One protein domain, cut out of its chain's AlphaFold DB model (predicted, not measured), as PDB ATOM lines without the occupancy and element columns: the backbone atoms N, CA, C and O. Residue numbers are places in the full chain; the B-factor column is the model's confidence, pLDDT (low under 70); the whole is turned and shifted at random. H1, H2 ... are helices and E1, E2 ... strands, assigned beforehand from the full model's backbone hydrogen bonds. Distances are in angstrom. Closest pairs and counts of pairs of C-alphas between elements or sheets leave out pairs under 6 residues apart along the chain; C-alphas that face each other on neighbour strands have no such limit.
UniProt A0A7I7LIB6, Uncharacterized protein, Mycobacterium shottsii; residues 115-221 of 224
ATOM      1  N   PRO A 115      24.547  -0.338 -49.889       85.75
ATOM      2  CA  PRO A 115      25.507  -0.312 -50.979       85.75
ATOM      3  C   PRO A 115      25.257  -1.505 -51.911       85.75
ATOM      4  O   PRO A 115      24.886  -2.586 -51.434       85.75
ATOM      5  N   PRO A 116      25.463  -1.349 -53.227       85.56
ATOM      6  CA  PRO A 116      25.400  -2.484 -54.132       85.56
ATOM      7  C   PRO A 116      26.551  -3.469 -53.832       85.56
ATOM      8  O   PRO A 116      27.506  -3.139 -53.116       85.56
ATOM      9  N   PRO A 117      26.469  -4.709 -54.343       88.06
ATOM     10  CA  PRO A 117      27.529  -5.690 -54.169       88.06
ATOM     11  C   PRO A 117      28.865  -5.187 -54.712       88.06
ATOM     12  O   PRO A 117      28.938  -4.584 -55.779       88.06
ATOM     13  N   LEU A 118      29.937  -5.493 -53.989       85.94
ATOM     14  CA  LEU A 118      31.272  -5.060 -54.362       85.94
ATOM     15  C   LEU A 118      31.767  -5.810 -55.610       85.94
ATOM     16  O   LEU A 118      31.991  -7.021 -55.551       85.94
ATOM     17  N   ALA A 119      31.983  -5.084 -56.705       80.88
ATOM     18  CA  ALA A 119      32.585  -5.599 -57.935       80.88
ATOM     19  C   ALA A 119      34.066  -5.186 -58.060       80.88
ATOM     20  O   ALA A 119      34.490  -4.160 -57.531       80.88
ATOM     21  N   ASP A 120      34.861  -6.003 -58.758       88.31
ATOM     22  CA  ASP A 120      36.199  -5.651 -59.265       88.31
ATOM     23  C   ASP A 120      37.235  -5.158 -58.232       88.31
ATOM     24  O   ASP A 120      37.926  -4.150 -58.407       88.31
ATOM     25  N   VAL A 121      37.421  -5.919 -57.149       94.19
ATOM     26  CA  VAL A 121      38.457  -5.616 -56.148       94.19
ATOM     27  C   VAL A 121      39.846  -5.992 -56.661       94.19
ATOM     28  O   VAL A 121      40.199  -7.163 -56.800       94.19
ATOM     29  N   THR A 122      40.702  -4.991 -56.843       96.75
ATOM     30  CA  THR A 122      42.122  -5.209 -57.127       96.75
ATOM     31  C   THR A 122      42.890  -5.447 -55.830       96.75
ATOM     32  O   THR A 122      42.878  -4.606 -54.932       96.75
ATOM     33  N   VAL A 123      43.643  -6.549 -55.758       96.62
ATOM     34  CA  VAL A 123      44.495  -6.891 -54.608       96.62
ATOM     35  C   VAL A 123      45.965  -6.886 -55.020       96.62
ATOM     36  O   VAL A 123      46.381  -7.629 -55.904       96.62
ATOM     37  N   LYS A 124      46.786  -6.066 -54.358       96.38
ATOM     38  CA  LYS A 124      48.232  -5.964 -54.610       96.38
ATOM     39  C   LYS A 124      49.024  -6.344 -53.372       96.38
ATOM     40  O   LYS A 124      48.795  -5.798 -52.299       96.38
ATOM     41  N   ARG A 125      49.993  -7.246 -53.515       96.06
ATOM     42  CA  ARG A 125      50.922  -7.583 -52.431       96.06
ATOM     43  C   ARG A 125      51.966  -6.478 -52.272       96.06
ATOM     44  O   ARG A 125      52.472  -5.959 -53.262       96.06
ATOM     45  N   VAL A 126      52.285  -6.138 -51.030       94.56
ATOM     46  CA  VAL A 126      53.276  -5.127 -50.658       94.56
ATOM     47  C   VAL A 126      54.212  -5.715 -49.615       94.56
ATOM     48  O   VAL A 126      53.762  -6.336 -48.655       94.56
ATOM     49  N   HIS A 127      55.509  -5.493 -49.798       92.56
ATOM     50  CA  HIS A 127      56.532  -5.789 -48.805       92.56
ATOM     51  C   HIS A 127      57.130  -4.475 -48.299       92.56
ATOM     52  O   HIS A 127      57.506  -3.621 -49.098       92.56
ATOM     53  N   SER A 128      57.167  -4.280 -46.983       86.50
ATOM     54  CA  SER A 128      57.666  -3.055 -46.356       86.50
ATOM     55  C   SER A 128      58.132  -3.346 -44.935       86.50
ATOM     56  O   SER A 128      57.408  -3.988 -44.176       86.50
ATOM     57  N   MET A 129      59.305  -2.831 -44.553       81.75
ATOM     58  CA  MET A 129      59.870  -2.967 -43.198       81.75
ATOM     59  C   MET A 129      59.875  -4.425 -42.692       81.75
ATOM     60  O   MET A 129      59.442  -4.711 -41.579       81.75
ATOM     61  N   GLY A 130      60.289  -5.368 -43.550       86.94
ATOM     62  CA  GLY A 130      60.361  -6.800 -43.226       86.94
ATOM     63  C   GLY A 130      59.008  -7.512 -43.109       86.94
ATOM     64  O   GLY A 130      58.964  -8.684 -42.747       86.94
ATOM     65  N   ARG A 131      57.894  -6.839 -43.415       89.12
ATOM     66  CA  ARG A 131      56.542  -7.398 -43.316       89.12
ATOM     67  C   ARG A 131      55.822  -7.357 -44.660       89.12
ATOM     68  O   ARG A 131      55.985  -6.422 -45.441       89.12
ATOM     69  N   THR A 132      55.001  -8.372 -44.917       92.94
ATOM     70  CA  THR A 132      54.242  -8.511 -46.168       92.94
ATOM     71  C   THR A 132      52.751  -8.422 -45.892       92.94
ATOM     72  O   THR A 132      52.219  -9.219 -45.127       92.94
ATOM     73  N   TYR A 133      52.072  -7.486 -46.546       94.50
ATOM     74  CA  TYR A 133      50.625  -7.298 -46.462       94.50
ATOM     75  C   TYR A 133      50.037  -7.068 -47.858       94.50
ATOM     76  O   TYR A 133      50.761  -6.992 -48.852       94.50
ATOM     77  N   GLN A 134      48.716  -6.991 -47.963       96.50
ATOM     78  CA  GLN A 134      48.020  -6.682 -49.206       96.50
ATOM     79  C   GLN A 134      47.404  -5.284 -49.146       96.50
ATOM     80  O   GLN A 134      47.002  -4.801 -48.092       96.50
ATOM     81  N   ARG A 135      47.323  -4.624 -50.296       96.19
ATOM     82  CA  ARG A 135      46.529  -3.419 -50.512       96.19
ATOM     83  C   ARG A 135      45.365  -3.770 -51.415       96.19
ATOM     84  O   ARG A 135      45.585  -4.331 -52.487       96.19
ATOM     85  N   ILE A 136      44.164  -3.418 -50.988       96.12
ATOM     86  CA  ILE A 136      42.950  -3.544 -51.788       96.12
ATOM     87  C   ILE A 136      42.552  -2.189 -52.362       96.12
ATOM     88  O   ILE A 136      42.861  -1.137 -51.787       96.12
ATOM     89  N   LEU A 137      41.900  -2.233 -53.514       95.62
ATOM     90  CA  LEU A 137      41.472  -1.076 -54.279       95.62
ATOM     91  C   LEU A 137      40.173  -1.411 -55.006       95.62
ATOM     92  O   LEU A 137      40.116  -2.443 -55.671       95.62
ATOM     93  N   PHE A 138      39.181  -0.536 -54.914       95.31
ATOM     94  CA  PHE A 138      37.931  -0.627 -55.672       95.31
ATOM     95  C   PHE A 138      37.298   0.762 -55.801       95.31
ATOM     96  O   PHE A 138      37.706   1.698 -55.104       95.31
ATOM     97  N   ASP A 139      36.331   0.926 -56.697       94.31
ATOM     98  CA  ASP A 139      35.692   2.222 -56.922       94.31
ATOM     99  C   ASP A 139      34.620   2.524 -55.859       94.31
ATOM    100  O   ASP A 139      33.923   1.646 -55.364       94.31
ATOM    101  N   SER A 140      34.538   3.786 -55.438       92.44
ATOM    102  CA  SER A 140      33.569   4.247 -54.442       92.44
ATOM    103  C   SER A 140      32.308   4.721 -55.147       92.44
ATOM    104  O   SER A 140      32.343   5.739 -55.832       92.44
ATOM    105  N   GLU A 141      31.186   4.059 -54.900       90.56
ATOM    106  CA  GLU A 141      29.892   4.431 -55.492       90.56
ATOM    107  C   GLU A 141      29.108   5.443 -54.651       90.56
ATOM    108  O   GLU A 141      28.068   5.940 -55.080       90.56
ATOM    109  N   TYR A 142      29.613   5.785 -53.461       91.75
ATOM    110  CA  TYR A 142      28.971   6.763 -52.592       91.75
ATOM    111  C   TYR A 142      28.852   8.136 -53.263       91.75
ATOM    112  O   TYR A 142      29.850   8.756 -53.650       91.75
ATOM    113  N   GLN A 143      27.624   8.641 -53.290       91.94
ATOM    114  CA  GLN A 143      27.285   9.999 -53.684       91.94
ATOM    115  C   GLN A 143      26.307  10.569 -52.649       91.94
ATOM    116  O   GLN A 143      25.368   9.862 -52.288       91.94
ATOM    117  N   PRO A 144      26.483  11.824 -52.198       93.38
ATOM    118  CA  PRO A 144      25.468  12.501 -51.398       93.38
ATOM    119  C   PRO A 144      24.144  12.585 -52.167       93.38
ATOM    120  O   PRO A 144      24.145  12.700 -53.407       93.38
ATOM    121  N   HIS A 145      23.032  12.559 -51.435       93.88
ATOM    122  CA  HIS A 145      21.686  12.668 -51.985       93.88
ATOM    123  C   HIS A 145      21.544  13.946 -52.821       93.88
ATOM    124  O   HIS A 145      22.166  14.971 -52.515       93.88
ATOM    125  N   PRO A 146      20.746  13.920 -53.901       93.88
ATOM    126  CA  PRO A 146      20.480  15.112 -54.698       93.88
ATOM    127  C   PRO A 146      20.027  16.291 -53.825       93.88
ATOM    128  O   PRO A 146      19.147  16.146 -52.984       93.88
ATOM    129  N   GLY A 147      20.638  17.460 -54.030       93.75
ATOM    130  CA  GLY A 147      20.323  18.674 -53.271       93.75
ATOM    131  C   GLY A 147      21.021  18.810 -51.914       93.75
ATOM    132  O   GLY A 147      20.915  19.877 -51.314       93.75
ATOM    133  N   GLU A 148      21.771  17.802 -51.443       95.44
ATOM    134  CA  GLU A 148      22.533  17.941 -50.197       95.44
ATOM    135  C   GLU A 148      23.538  19.107 -50.268       95.44
ATOM    136  O   GLU A 148      24.323  19.199 -51.226       95.44
ATOM    137  N   PRO A 149      23.575  19.983 -49.246       96.56
ATOM    138  CA  PRO A 149      24.583  21.031 -49.154       96.56
ATOM    139  C   PRO A 149      26.001  20.459 -49.225       96.56
ATOM    140  O   PRO A 149      26.343  19.490 -48.552       96.56
ATOM    141  N   GLY A 150      26.842  21.050 -50.075       93.19
ATOM    142  CA  GLY A 150      28.212  20.579 -50.290       93.19
ATOM    143  C   GLY A 150      28.348  19.359 -51.214       93.19
ATOM    144  O   GLY A 150      29.478  18.936 -51.467       93.19
ATOM    145  N   ARG A 151      27.257  18.821 -51.790       94.75
ATOM    146  CA  ARG A 151      27.304  17.682 -52.728       94.75
ATOM    147  C   ARG A 151      28.249  17.907 -53.903       94.75
ATOM    148  O   ARG A 151      29.080  17.055 -54.203       94.75
ATOM    149  N   GLU A 152      28.125  19.041 -54.586       93.56
ATOM    150  CA  GLU A 152      28.960  19.352 -55.755       93.56
ATOM    151  C   GLU A 152      30.441  19.410 -55.377       93.56
ATOM    152  O   GLU A 152      31.294  18.855 -56.072       93.56
ATOM    153  N   ARG A 153      30.735  19.997 -54.210       91.75
ATOM    154  CA  ARG A 153      32.083  20.040 -53.650       91.75
ATOM    155  C   ARG A 153      32.599  18.640 -53.310       91.75
ATOM    156  O   ARG A 153      33.759  18.352 -53.564       91.75
ATOM    157  N   TRP A 154      31.765  17.746 -52.785       93.06
ATOM    158  CA  TRP A 154      32.162  16.353 -52.565       93.06
ATOM    159  C   TRP A 154      32.515  15.636 -53.874       93.06
ATOM    160  O   TRP A 154      33.549  14.973 -53.970       93.06
ATOM    161  N   LEU A 155      31.674  15.782 -54.900       93.88
ATOM    162  CA  LEU A 155      31.858  15.118 -56.196       93.88
ATOM    163  C   LEU A 155      33.070  15.633 -56.980       93.88
ATOM    164  O   LEU A 155      33.608  14.914 -57.837       93.88
ATOM    165  N   SER A 156      33.526  16.849 -56.670       92.69
ATOM    166  CA  SER A 156      34.748  17.411 -57.234       92.69
ATOM    167  C   SER A 156      36.025  16.806 -56.647       92.69
ATOM    168  O   SER A 156      37.087  17.035 -57.213       92.69
ATOM    169  N   TYR A 157      35.962  15.992 -55.581       92.88
ATOM    170  CA  TYR A 157      37.140  15.378 -54.958       92.88
ATOM    171  C   TYR A 157      37.535  14.051 -55.633       92.88
ATOM    172  O   TYR A 157      37.022  12.988 -55.256       92.88
ATOM    173  N   PRO A 158      38.505  14.032 -56.574       91.94
ATOM    174  CA  PRO A 158      38.857  12.816 -57.308       91.94
ATOM    175  C   PRO A 158      39.405  11.717 -56.389       91.94
ATOM    176  O   PRO A 158      39.164  10.536 -56.632       91.94
ATOM    177  N   GLY A 159      40.084  12.090 -55.297       92.62
ATOM    178  CA  GLY A 159      40.629  11.145 -54.322       92.62
ATOM    179  C   GLY A 159      39.572  10.269 -53.640       92.62
ATOM    180  O   GLY A 159      39.894   9.167 -53.199       92.62
ATOM    181  N   ASN A 160      38.308  10.706 -53.584       94.38
ATOM    182  CA  ASN A 160      37.243   9.951 -52.923       94.38
ATOM    183  C   ASN A 160      36.506   8.976 -53.842       94.38
ATOM    184  O   ASN A 160      35.825   8.102 -53.311       94.38
ATOM    185  N   ARG A 161      36.709   9.047 -55.165       93.25
ATOM    186  CA  ARG A 161      36.107   8.133 -56.157       93.25
ATOM    187  C   ARG A 161      36.619   6.698 -56.059       93.25
ATOM    188  O   ARG A 161      36.075   5.803 -56.689       93.25
ATOM    189  N   ARG A 162      37.675   6.476 -55.280       93.62
ATOM    190  CA  ARG A 162      38.333   5.183 -55.132       93.62
ATOM    191  C   ARG A 162      38.602   4.888 -53.666       93.62
ATOM    192  O   ARG A 162      39.122   5.737 -52.936       93.62
ATOM    193  N   VAL A 163      38.241   3.687 -53.241       94.44
ATOM    194  CA  VAL A 163      38.508   3.166 -51.905       94.44
ATOM    195  C   VAL A 163      39.831   2.420 -51.923       94.44
ATOM    196  O   VAL A 163      40.141   1.672 -52.847       94.44
ATOM    197  N   TYR A 164      40.615   2.628 -50.873       95.69
ATOM    198  CA  TYR A 164      41.848   1.902 -50.613       95.69
ATOM    199  C   TYR A 164      41.682   1.162 -49.294       95.69
ATOM    200  O   TYR A 164      40.993   1.647 -48.401       95.69
ATOM    201  N   GLY A 165      42.359   0.035 -49.132       95.88
ATOM    202  CA  GLY A 165      42.444  -0.631 -47.840       95.88
ATOM    203  C   GLY A 165      43.730  -1.419 -47.692       95.88
ATOM    204  O   GLY A 165      44.393  -1.746 -48.681       95.88
ATOM    205  N   LEU A 166      44.090  -1.714 -46.451       96.75
ATOM    206  CA  LEU A 166      45.128  -2.685 -46.120       96.75
ATOM    207  C   LEU A 166      44.457  -3.997 -45.741       96.75
ATOM    208  O   LEU A 166      43.389  -3.993 -45.137       96.75
ATOM    209  N   LEU A 167      45.093  -5.105 -46.084       96.94
ATOM    210  CA  LEU A 167      44.573  -6.443 -45.879       96.94
ATOM    211  C   LEU A 167      45.683  -7.352 -45.347       96.94
ATOM    212  O   LEU A 167      46.756  -7.467 -45.946       96.94
ATOM    213  N   LEU A 168      45.403  -8.002 -44.222       97.38
ATOM    214  CA  LEU A 168      46.179  -9.096 -43.654       97.38
ATOM    215  C   LEU A 168      45.283 -10.332 -43.653       97.38
ATOM    216  O   LEU A 168      44.310 -10.395 -42.905       97.38
ATOM    217  N   GLN A 169      45.588 -11.294 -44.521       96.44
ATOM    218  CA  GLN A 169      44.738 -12.460 -44.743       96.44
ATOM    219  C   GLN A 169      45.537 -13.759 -44.625       96.44
ATOM    220  O   GLN A 169      46.561 -13.948 -45.285       96.44
ATOM    221  N   HIS A 170      45.032 -14.673 -43.800       96.25
ATOM    222  CA  HIS A 170      45.541 -16.032 -43.662       96.25
ATOM    223  C   HIS A 170      45.101 -16.900 -44.845       96.25
ATOM    224  O   HIS A 170      44.028 -16.718 -45.413       96.25
ATOM    225  N   ARG A 171      45.905 -17.914 -45.192       94.31
ATOM    226  CA  ARG A 171      45.561 -18.860 -46.275       94.31
ATOM    227  C   ARG A 171      44.389 -19.782 -45.923       94.31
ATOM    228  O   ARG A 171      43.711 -20.267 -46.820       94.31
ATOM    229  N   ARG A 172      44.194 -20.070 -44.633       94.50
ATOM    230  CA  ARG A 172      43.073 -20.875 -44.124       94.50
ATOM    231  C   ARG A 172      41.948 -19.955 -43.639       94.50
ATOM    232  O   ARG A 172      42.255 -18.836 -43.228       94.50
ATOM    233  N   PRO A 173      40.681 -20.413 -43.630       96.06
ATOM    234  CA  PRO A 173      39.571 -19.637 -43.085       96.06
ATOM    235  C   PRO A 173      39.840 -19.188 -41.643       96.06
ATOM    236  O   PRO A 173      40.242 -19.992 -40.800       96.06
ATOM    237  N   ARG A 174      39.630 -17.898 -41.376       97.50
ATOM    238  CA  ARG A 174      39.757 -17.255 -40.060       97.50
ATOM    239  C   ARG A 174      38.660 -16.194 -39.900       97.50
ATOM    240  O   ARG A 174      38.214 -15.660 -40.921       97.50
ATOM    241  N   PRO A 175      38.249 -15.862 -38.660       97.94
ATOM    242  CA  PRO A 175      37.359 -14.735 -38.402       97.94
ATOM    243  C   PRO A 175      37.929 -13.424 -38.954       97.94
ATOM    244  O   PRO A 175      39.148 -13.253 -39.021       97.94
ATOM    245  N   TRP A 176      37.045 -12.508 -39.342       97.88
ATOM    246  CA  TRP A 176      37.405 -11.204 -39.896       97.88
ATOM    247  C   TRP A 176      37.198 -10.087 -38.882       97.88
ATOM    248  O   TRP A 176      36.187 -10.055 -38.184       97.88
ATOM    249  N   LEU A 177      38.131  -9.140 -38.865       98.19
ATOM    250  CA  LEU A 177      38.034  -7.887 -38.132       98.19
ATOM    251  C   LEU A 177      38.231  -6.711 -39.094       98.19
ATOM    252  O   LEU A 177      39.220  -6.647 -39.829       98.19
ATOM    253  N   ILE A 178      37.279  -5.778 -39.078       97.31
ATOM    254  CA  ILE A 178      37.326  -4.535 -39.855       97.31
ATOM    255  C   ILE A 178      37.742  -3.408 -38.909       97.31
ATOM    256  O   ILE A 178      36.989  -3.027 -38.016       97.31
ATOM    257  N   CYS A 179      38.940  -2.868 -39.106       96.25
ATOM    258  CA  CYS A 179      39.472  -1.769 -38.306       96.25
ATOM    259  C   CYS A 179      39.169  -0.430 -38.989       96.25
ATOM    260  O   CYS A 179      39.838  -0.050 -39.952       96.25
ATOM    261  N   VAL A 180      38.165   0.289 -38.486       94.25
ATOM    262  CA  VAL A 180      37.791   1.623 -38.980       94.25
ATOM    263  C   VAL A 180      38.603   2.683 -38.246       94.25
ATOM    264  O   VAL A 180      38.456   2.860 -37.040       94.25
ATOM    265  N   HIS A 181      39.489   3.368 -38.967       91.12
ATOM    266  CA  HIS A 181      40.423   4.327 -38.383       91.12
ATOM    267  C   HIS A 181      39.776   5.661 -37.986       91.12
ATOM    268  O   HIS A 181      38.752   6.062 -38.532       91.12
ATOM    269  N   GLY A 182      40.412   6.373 -37.052       81.94
ATOM    270  CA  GLY A 182      40.015   7.719 -36.636       81.94
ATOM    271  C   GLY A 182      40.589   8.821 -37.530       81.94
ATOM    272  O   GLY A 182      41.096   8.566 -38.625       81.94
ATOM    273  N   ALA A 183      40.516  10.064 -37.057       77.69
ATOM    274  CA  ALA A 183      41.036  11.217 -37.784       77.69
ATOM    275  C   ALA A 183      42.570  11.167 -37.962       77.69
ATOM    276  O   ALA A 183      43.267  10.563 -37.153       77.69
ATOM    277  N   GLU A 184      43.086  11.825 -39.008       75.88
ATOM    278  CA  GLU A 184      44.525  11.910 -39.360       75.88
ATOM    279  C   GLU A 184      45.228  10.577 -39.695       75.88
ATOM    280  O   GLU A 184      46.446  10.520 -39.889       75.88
ATOM    281  N   MET A 185      44.457   9.500 -39.828       84.56
ATOM    282  CA  MET A 185      44.928   8.181 -40.252       84.56
ATOM    283  C   MET A 185      44.759   7.982 -41.775       84.56
ATOM    284  O   MET A 185      44.619   8.944 -42.537       84.56
ATOM    285  N   GLY A 186      44.858   6.744 -42.262       84.19
ATOM    286  CA  GLY A 186      44.787   6.400 -43.686       84.19
ATOM    287  C   GLY A 186      46.158   6.188 -44.329       84.19
ATOM    288  O   GLY A 186      46.290   6.194 -45.560       84.19
ATOM    289  N   ARG A 187      47.213   6.041 -43.516       87.12
ATOM    290  CA  ARG A 187      48.591   5.790 -43.968       87.12
ATOM    291  C   ARG A 187      49.013   4.399 -43.524       87.12
ATOM    292  O   ARG A 187      48.977   4.093 -42.341       87.12
ATOM    293  N   ALA A 188      49.519   3.594 -44.460       85.50
ATOM    294  CA  ALA A 188      49.739   2.165 -44.235       85.50
ATOM    295  C   ALA A 188      50.541   1.826 -42.965       85.50
ATOM    296  O   ALA A 188      50.109   1.001 -42.165       85.50
ATOM    297  N   ALA A 189      51.692   2.472 -42.761       85.69
ATOM    298  CA  ALA A 189      52.538   2.207 -41.597       85.69
ATOM    299  C   ALA A 189      51.896   2.666 -40.277       85.69
ATOM    300  O   ALA A 189      51.995   1.962 -39.275       85.69
ATOM    301  N   LEU A 190      51.226   3.824 -40.287       86.25
ATOM    302  CA  LEU A 190      50.583   4.395 -39.106       86.25
ATOM    303  C   LEU A 190      49.379   3.550 -38.680       86.25
ATOM    304  O   LEU A 190      49.273   3.189 -37.513       86.25
ATOM    305  N   ASP A 191      48.524   3.174 -39.630       90.38
ATOM    306  CA  ASP A 191      47.298   2.426 -39.356       90.38
ATOM    307  C   ASP A 191      47.612   1.016 -38.843       90.38
ATOM    308  O   ASP A 191      47.062   0.589 -37.830       90.38
ATOM    309  N   LEU A 192      48.561   0.309 -39.473       92.50
ATOM    310  CA  LEU A 192      48.997  -1.014 -39.004       92.50
ATOM    311  C   LEU A 192      49.591  -0.967 -37.588       92.50
ATOM    312  O   LEU A 192      49.484  -1.946 -36.848       92.50
ATOM    313  N   MET A 193      50.242   0.142 -37.230       90.38
ATOM    314  CA  MET A 193      50.831   0.344 -35.911       90.38
ATOM    315  C   MET A 193      49.764   0.669 -34.860       90.38
ATOM    316  O   MET A 193      49.718  -0.021 -33.848       90.38
ATOM    317  N   LEU A 194      48.917   1.680 -35.093       88.75
ATOM    318  CA  LEU A 194      47.919   2.145 -34.118       88.75
ATOM    319  C   LEU A 194      46.859   1.081 -33.814       88.75
ATOM    320  O   LEU A 194      46.449   0.939 -32.670       88.75
ATOM    321  N   PHE A 195      46.472   0.272 -34.802       92.12
ATOM    322  CA  PHE A 195      45.565  -0.855 -34.569       92.12
ATOM    323  C   PHE A 195      46.237  -2.094 -33.987       92.12
ATOM    324  O   PHE A 195      45.565  -3.104 -33.791       92.12
ATOM    325  N   HIS A 196      47.557  -2.079 -33.773       93.75
ATOM    326  CA  HIS A 196      48.314  -3.287 -33.448       93.75
ATOM    327  C   HIS A 196      47.993  -4.438 -34.423       93.75
ATOM    328  O   HIS A 196      47.876  -5.598 -34.030       93.75
ATOM    329  N   ALA A 197      47.856  -4.131 -35.719       95.62
ATOM    330  CA  ALA A 197      47.277  -5.039 -36.714       95.62
ATOM    331  C   ALA A 197      48.012  -6.383 -36.815       95.62
ATOM    332  O   ALA A 197      47.416  -7.411 -37.118       95.62
ATOM    333  N   TRP A 198      49.309  -6.388 -36.515       95.62
ATOM    334  CA  TRP A 198      50.122  -7.599 -36.501       95.62
ATOM    335  C   TRP A 198      49.880  -8.489 -35.290       95.62
ATOM    336  O   TRP A 198      49.971  -9.697 -35.434       95.62
ATOM    337  N   HIS A 199      49.536  -7.919 -34.136       96.31
ATOM    338  CA  HIS A 199      49.099  -8.701 -32.983       96.31
ATOM    339  C   HIS A 199      47.748  -9.365 -33.282       96.31
ATOM    340  O   HIS A 199      47.596 -10.576 -33.142       96.31
ATOM    341  N   LEU A 200      46.799  -8.586 -33.817       97.69
ATOM    342  CA  LEU A 200      45.492  -9.087 -34.256       97.69
ATOM    343  C   LEU A 200      45.632 -10.224 -35.284       97.69
ATOM    344  O   LEU A 200      44.960 -11.250 -35.187       97.69
ATOM    345  N   TYR A 201      46.530 -10.058 -36.254       97.50
ATOM    346  CA  TYR A 201      46.748 -11.035 -37.315       97.50
ATOM    347  C   TYR A 201      47.537 -12.270 -36.862       97.50
ATOM    348  O   TYR A 201      47.093 -13.394 -37.096       97.50
ATOM    349  N   SER A 202      48.708 -12.081 -36.250       95.75
ATOM    350  CA  SER A 202      49.646 -13.167 -35.948       95.75
ATOM    351  C   SER A 202      49.305 -13.895 -34.653       95.75
ATOM    352  O   SER A 202      49.341 -15.121 -34.632       95.75
ATOM    353  N   ASP A 203      48.953 -13.155 -33.601       96.88
ATOM    354  CA  ASP A 203      48.815 -13.715 -32.253       96.88
ATOM    355  C   ASP A 203      47.367 -14.129 -31.971       96.88
ATOM    356  O   ASP A 203      47.122 -15.188 -31.401       96.88
ATOM    357  N   LEU A 204      46.397 -13.328 -32.429       97.56
ATOM    358  CA  LEU A 204      44.967 -13.643 -32.289       97.56
ATOM    359  C   LEU A 204      44.395 -14.412 -33.491       97.56
ATOM    360  O   LEU A 204      43.251 -14.864 -33.453       97.56
ATOM    361  N   GLY A 205      45.178 -14.583 -34.561       97.44
ATOM    362  CA  GLY A 205      44.799 -15.395 -35.718       97.44
ATOM    363  C   GLY A 205      43.639 -14.834 -36.545       97.44
ATOM    364  O   GLY A 205      42.947 -15.610 -37.207       97.44
ATOM    365  N   LEU A 206      43.406 -13.518 -36.512       98.38
ATOM    366  CA  LEU A 206      42.319 -12.854 -37.237       98.38
ATOM    367  C   LEU A 206      42.751 -12.459 -38.655       98.38
ATOM    368  O   LEU A 206      43.891 -12.059 -38.884       98.38
ATOM    369  N   ASN A 207      41.828 -12.504 -39.614       98.25
ATOM    370  CA  ASN A 207      41.970 -11.723 -40.841       98.25
ATOM    371  C   ASN A 207      41.642 -10.261 -40.521       98.25
ATOM    372  O   ASN A 207      40.636  -9.988 -39.867       98.25
ATOM    373  N   VAL A 208      42.460  -9.323 -40.989       98.25
ATOM    374  CA  VAL A 208      42.307  -7.896 -40.675       98.25
ATOM    375  C   VAL A 208      42.195  -7.097 -41.965       98.25
ATOM    376  O   VAL A 208      43.039  -7.226 -42.854       98.25
ATOM    377  N   VAL A 209      41.185  -6.234 -42.052       97.44
ATOM    378  CA  VAL A 209      41.071  -5.227 -43.112       97.44
ATOM    379  C   VAL A 209      40.990  -3.833 -42.502       97.44
ATOM    380  O   VAL A 209      40.262  -3.601 -41.541       97.44
ATOM    381  N   LEU A 210      41.758  -2.903 -43.064       97.44
ATOM    382  CA  LEU A 210      41.805  -1.503 -42.650       97.44
ATOM    383  C   LEU A 210      41.402  -0.630 -43.848       97.44
ATOM    384  O   LEU A 210      42.275  -0.278 -44.652       97.44
ATOM    385  N   PRO A 211      40.103  -0.344 -44.052       95.94
ATOM    386  CA  PRO A 211      39.668   0.567 -45.101       95.94
ATOM    387  C   PRO A 211      40.140   1.996 -44.804       95.94
ATOM    388  O   PRO A 211      40.059   2.474 -43.676       95.94
ATOM    389  N   VAL A 212      40.601   2.696 -45.839       95.62
ATOM    390  CA  VAL A 212      40.940   4.118 -45.760       95.62
ATOM    391  C   VAL A 212      39.656   4.932 -45.901       95.62
ATOM    392  O   VAL A 212      39.019   4.941 -46.966       95.62
ATOM    393  N   LEU A 213      39.282   5.629 -44.829       94.44
ATOM    394  CA  LEU A 213      38.095   6.473 -44.804       94.44
ATOM    395  C   LEU A 213      38.179   7.591 -45.850       94.44
ATOM    396  O   LEU A 213      39.275   7.996 -46.263       94.44
ATOM    397  N   PRO A 214      37.025   8.106 -46.305       93.31
ATOM    398  CA  PRO A 214      37.016   9.273 -47.164       93.31
ATOM    399  C   PRO A 214      37.805  10.408 -46.531       93.31
ATOM    400  O   PRO A 214      37.884  10.523 -45.308       93.31
ATOM    401  N   LEU A 215      38.398  11.249 -47.369       91.50
ATOM    402  CA  LEU A 215      39.172  12.391 -46.903       91.50
ATOM    403  C   LEU A 215      40.407  12.019 -46.039       91.50
ATOM    404  O   LEU A 215      40.916  12.852 -45.290       91.50
ATOM    405  N   HIS A 216      40.956  10.814 -46.186       91.19
ATOM    406  CA  HIS A 216      42.158  10.390 -45.461       91.19
ATOM    407  C   HIS A 216      43.205   9.770 -46.383       91.19
ATOM    408  O   HIS A 216      42.887   9.249 -47.453       91.19
ATOM    409  N   GLY A 217      44.476   9.853 -45.981       90.06
ATOM    410  CA  GLY A 217      45.613   9.317 -46.732       90.06
ATOM    411  C   GLY A 217      45.546   9.598 -48.246       90.06
ATOM    412  O   GLY A 217      45.438  10.760 -48.647       90.06
ATOM    413  N   PRO A 218      45.594   8.576 -49.125       91.19
ATOM    414  CA  PRO A 218      45.480   8.773 -50.573       91.19
ATOM    415  C   PRO A 218      44.150   9.408 -51.019       91.19
ATOM    416  O   PRO A 218      44.134  10.072 -52.053       91.19
ATOM    417  N   ARG A 219      43.065   9.268 -50.243       93.50
ATOM    418  CA  ARG A 219      41.738   9.847 -50.533       93.50
ATOM    419  C   ARG A 219      41.624  11.327 -50.163       93.50
ATOM    420  O   ARG A 219      40.613  11.964 -50.442       93.50
ATOM    421  N   ALA A 220      42.659  11.898 -49.547       89.06
ATOM    422  CA  ALA A 220      42.746  13.329 -49.284       89.06
ATOM    423  C   ALA A 220      43.343  14.147 -50.435       89.06
ATOM    424  O   ALA A 220      43.245  15.371 -50.416       89.06
ATOM    425  N   ARG A 221      43.957  13.496 -51.426       81.31
ATOM    426  CA  ARG A 221      44.623  14.179 -52.539       81.31
ATOM    427  C   ARG A 221      43.620  14.845 -53.479       81.31
ATOM    428  O   ARG A 221      42.558  14.285 -53.750       81.31
TER     429      ARG A 221
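This is residues 115 to 221 of the 224 residues of an uncharacterized protein of Mycobacterium shottsii (UniProt A0A7I7LIB6). The main body is one strongly twisted sheet of five strands, with H3 and H4 packed on one face of it; from one end of the sheet a looped arm with the short helices H1 and H2 reaches out, its residues 145 to 150 sticking out, while H5 packs on H2 near the arm's base. The hairpin of E1 and E2 reaches the opposite end, so that the arm and the hairpin's turn mark the long axis of an elongated whole spanning 48 by 28 by 20 A. The printed part has 107 residues with five named helices and five named strands, in the order E1 E2 H1 H2 E3 E4 H3 H4 E5 H5. The sheet runs E1, E2, E3, E5, E4 and is mixed: E4 and E5 are parallel, the other neighbours antiparallel. The class is mixed, helices and strands, and the whole is only just compact, close to loose, with a radius of gyration of the C-alphas of 15.2 A.

Start at the edge strand E1, residues 122 to 128, which forms a hairpin with E2, residues 131 to 139; N 124 and O 135 are 2.8 A apart, within hydrogen-bond range. Look next at H1, residues 151 to 155, which is not on the sheet and meets H2, residues 158 to 161, only through their link. E3, residues 162 to 168, is antiparallel to E2, with N 165 and O 136 at 2.9 A. The other edge strand is E4, residues 176 to 178, apart from E3. H3, residues 188 to 194, is on the sheet at a height of 9.4 A, over E3 and, only just, with 3 C-alphas, over E2; it only just stands up from the sheet, at 41 degrees. Its closest C-alphas to E3 are those of Ala 188 and Leu 166, 7.0 A apart. H4, residues 197 to 203, is on the same face at a height of 6.6 A, over none of the strands, but only just, with 2 C-alphas falling on E3. H3 and H4 are close but not clearly touching, the C-alphas of Leu 192 and Trp 198 being closest at 7.1 A; they run the same way at a steep tilt of 67 degrees, only just short of about perpendicular. E5, residues 207 to 211, is antiparallel to E3, with N 168 and O 208 at 2.8 A, and parallel to E4, with N 177 and O 207 at 2.8 A. E4, H3, H4 and E5 make a strand-helix-strand unit, two parallel neighbour strands joined through helices, with a right-handed crossover. H5, residues 217 to 220, only grazes the sheet and touches H2, the closest C-alphas being those of Arg 219 and Gly 159, 4.2 A apart. In H1, H3 and H4 every O i to N i+4 pair is within hydrogen-bond range; H2 and H5 are too short for such a pair.

Find C-alpha 122 at (42.122, -5.209, -57.127), where E1 begins and runs 19.0 A; E2 then runs 26.7 A to C-alpha 139 at (35.692, 2.222, -56.922). E3 covers 19.9 A and E5 13.2 A, while H3 measures 10.3 A and H4 9.9 A. H5 ends at C-alpha 220, at (42.746, 13.329, -49.284).

The two C-alphas farthest apart are those of Gly 130 and Gly 147, 48.5 A. The printed part has no cut, and its one long link, E2 to H1, holds 11 residues. The mean pLDDT of the printed part is 92.7, and no printed residue is under 70.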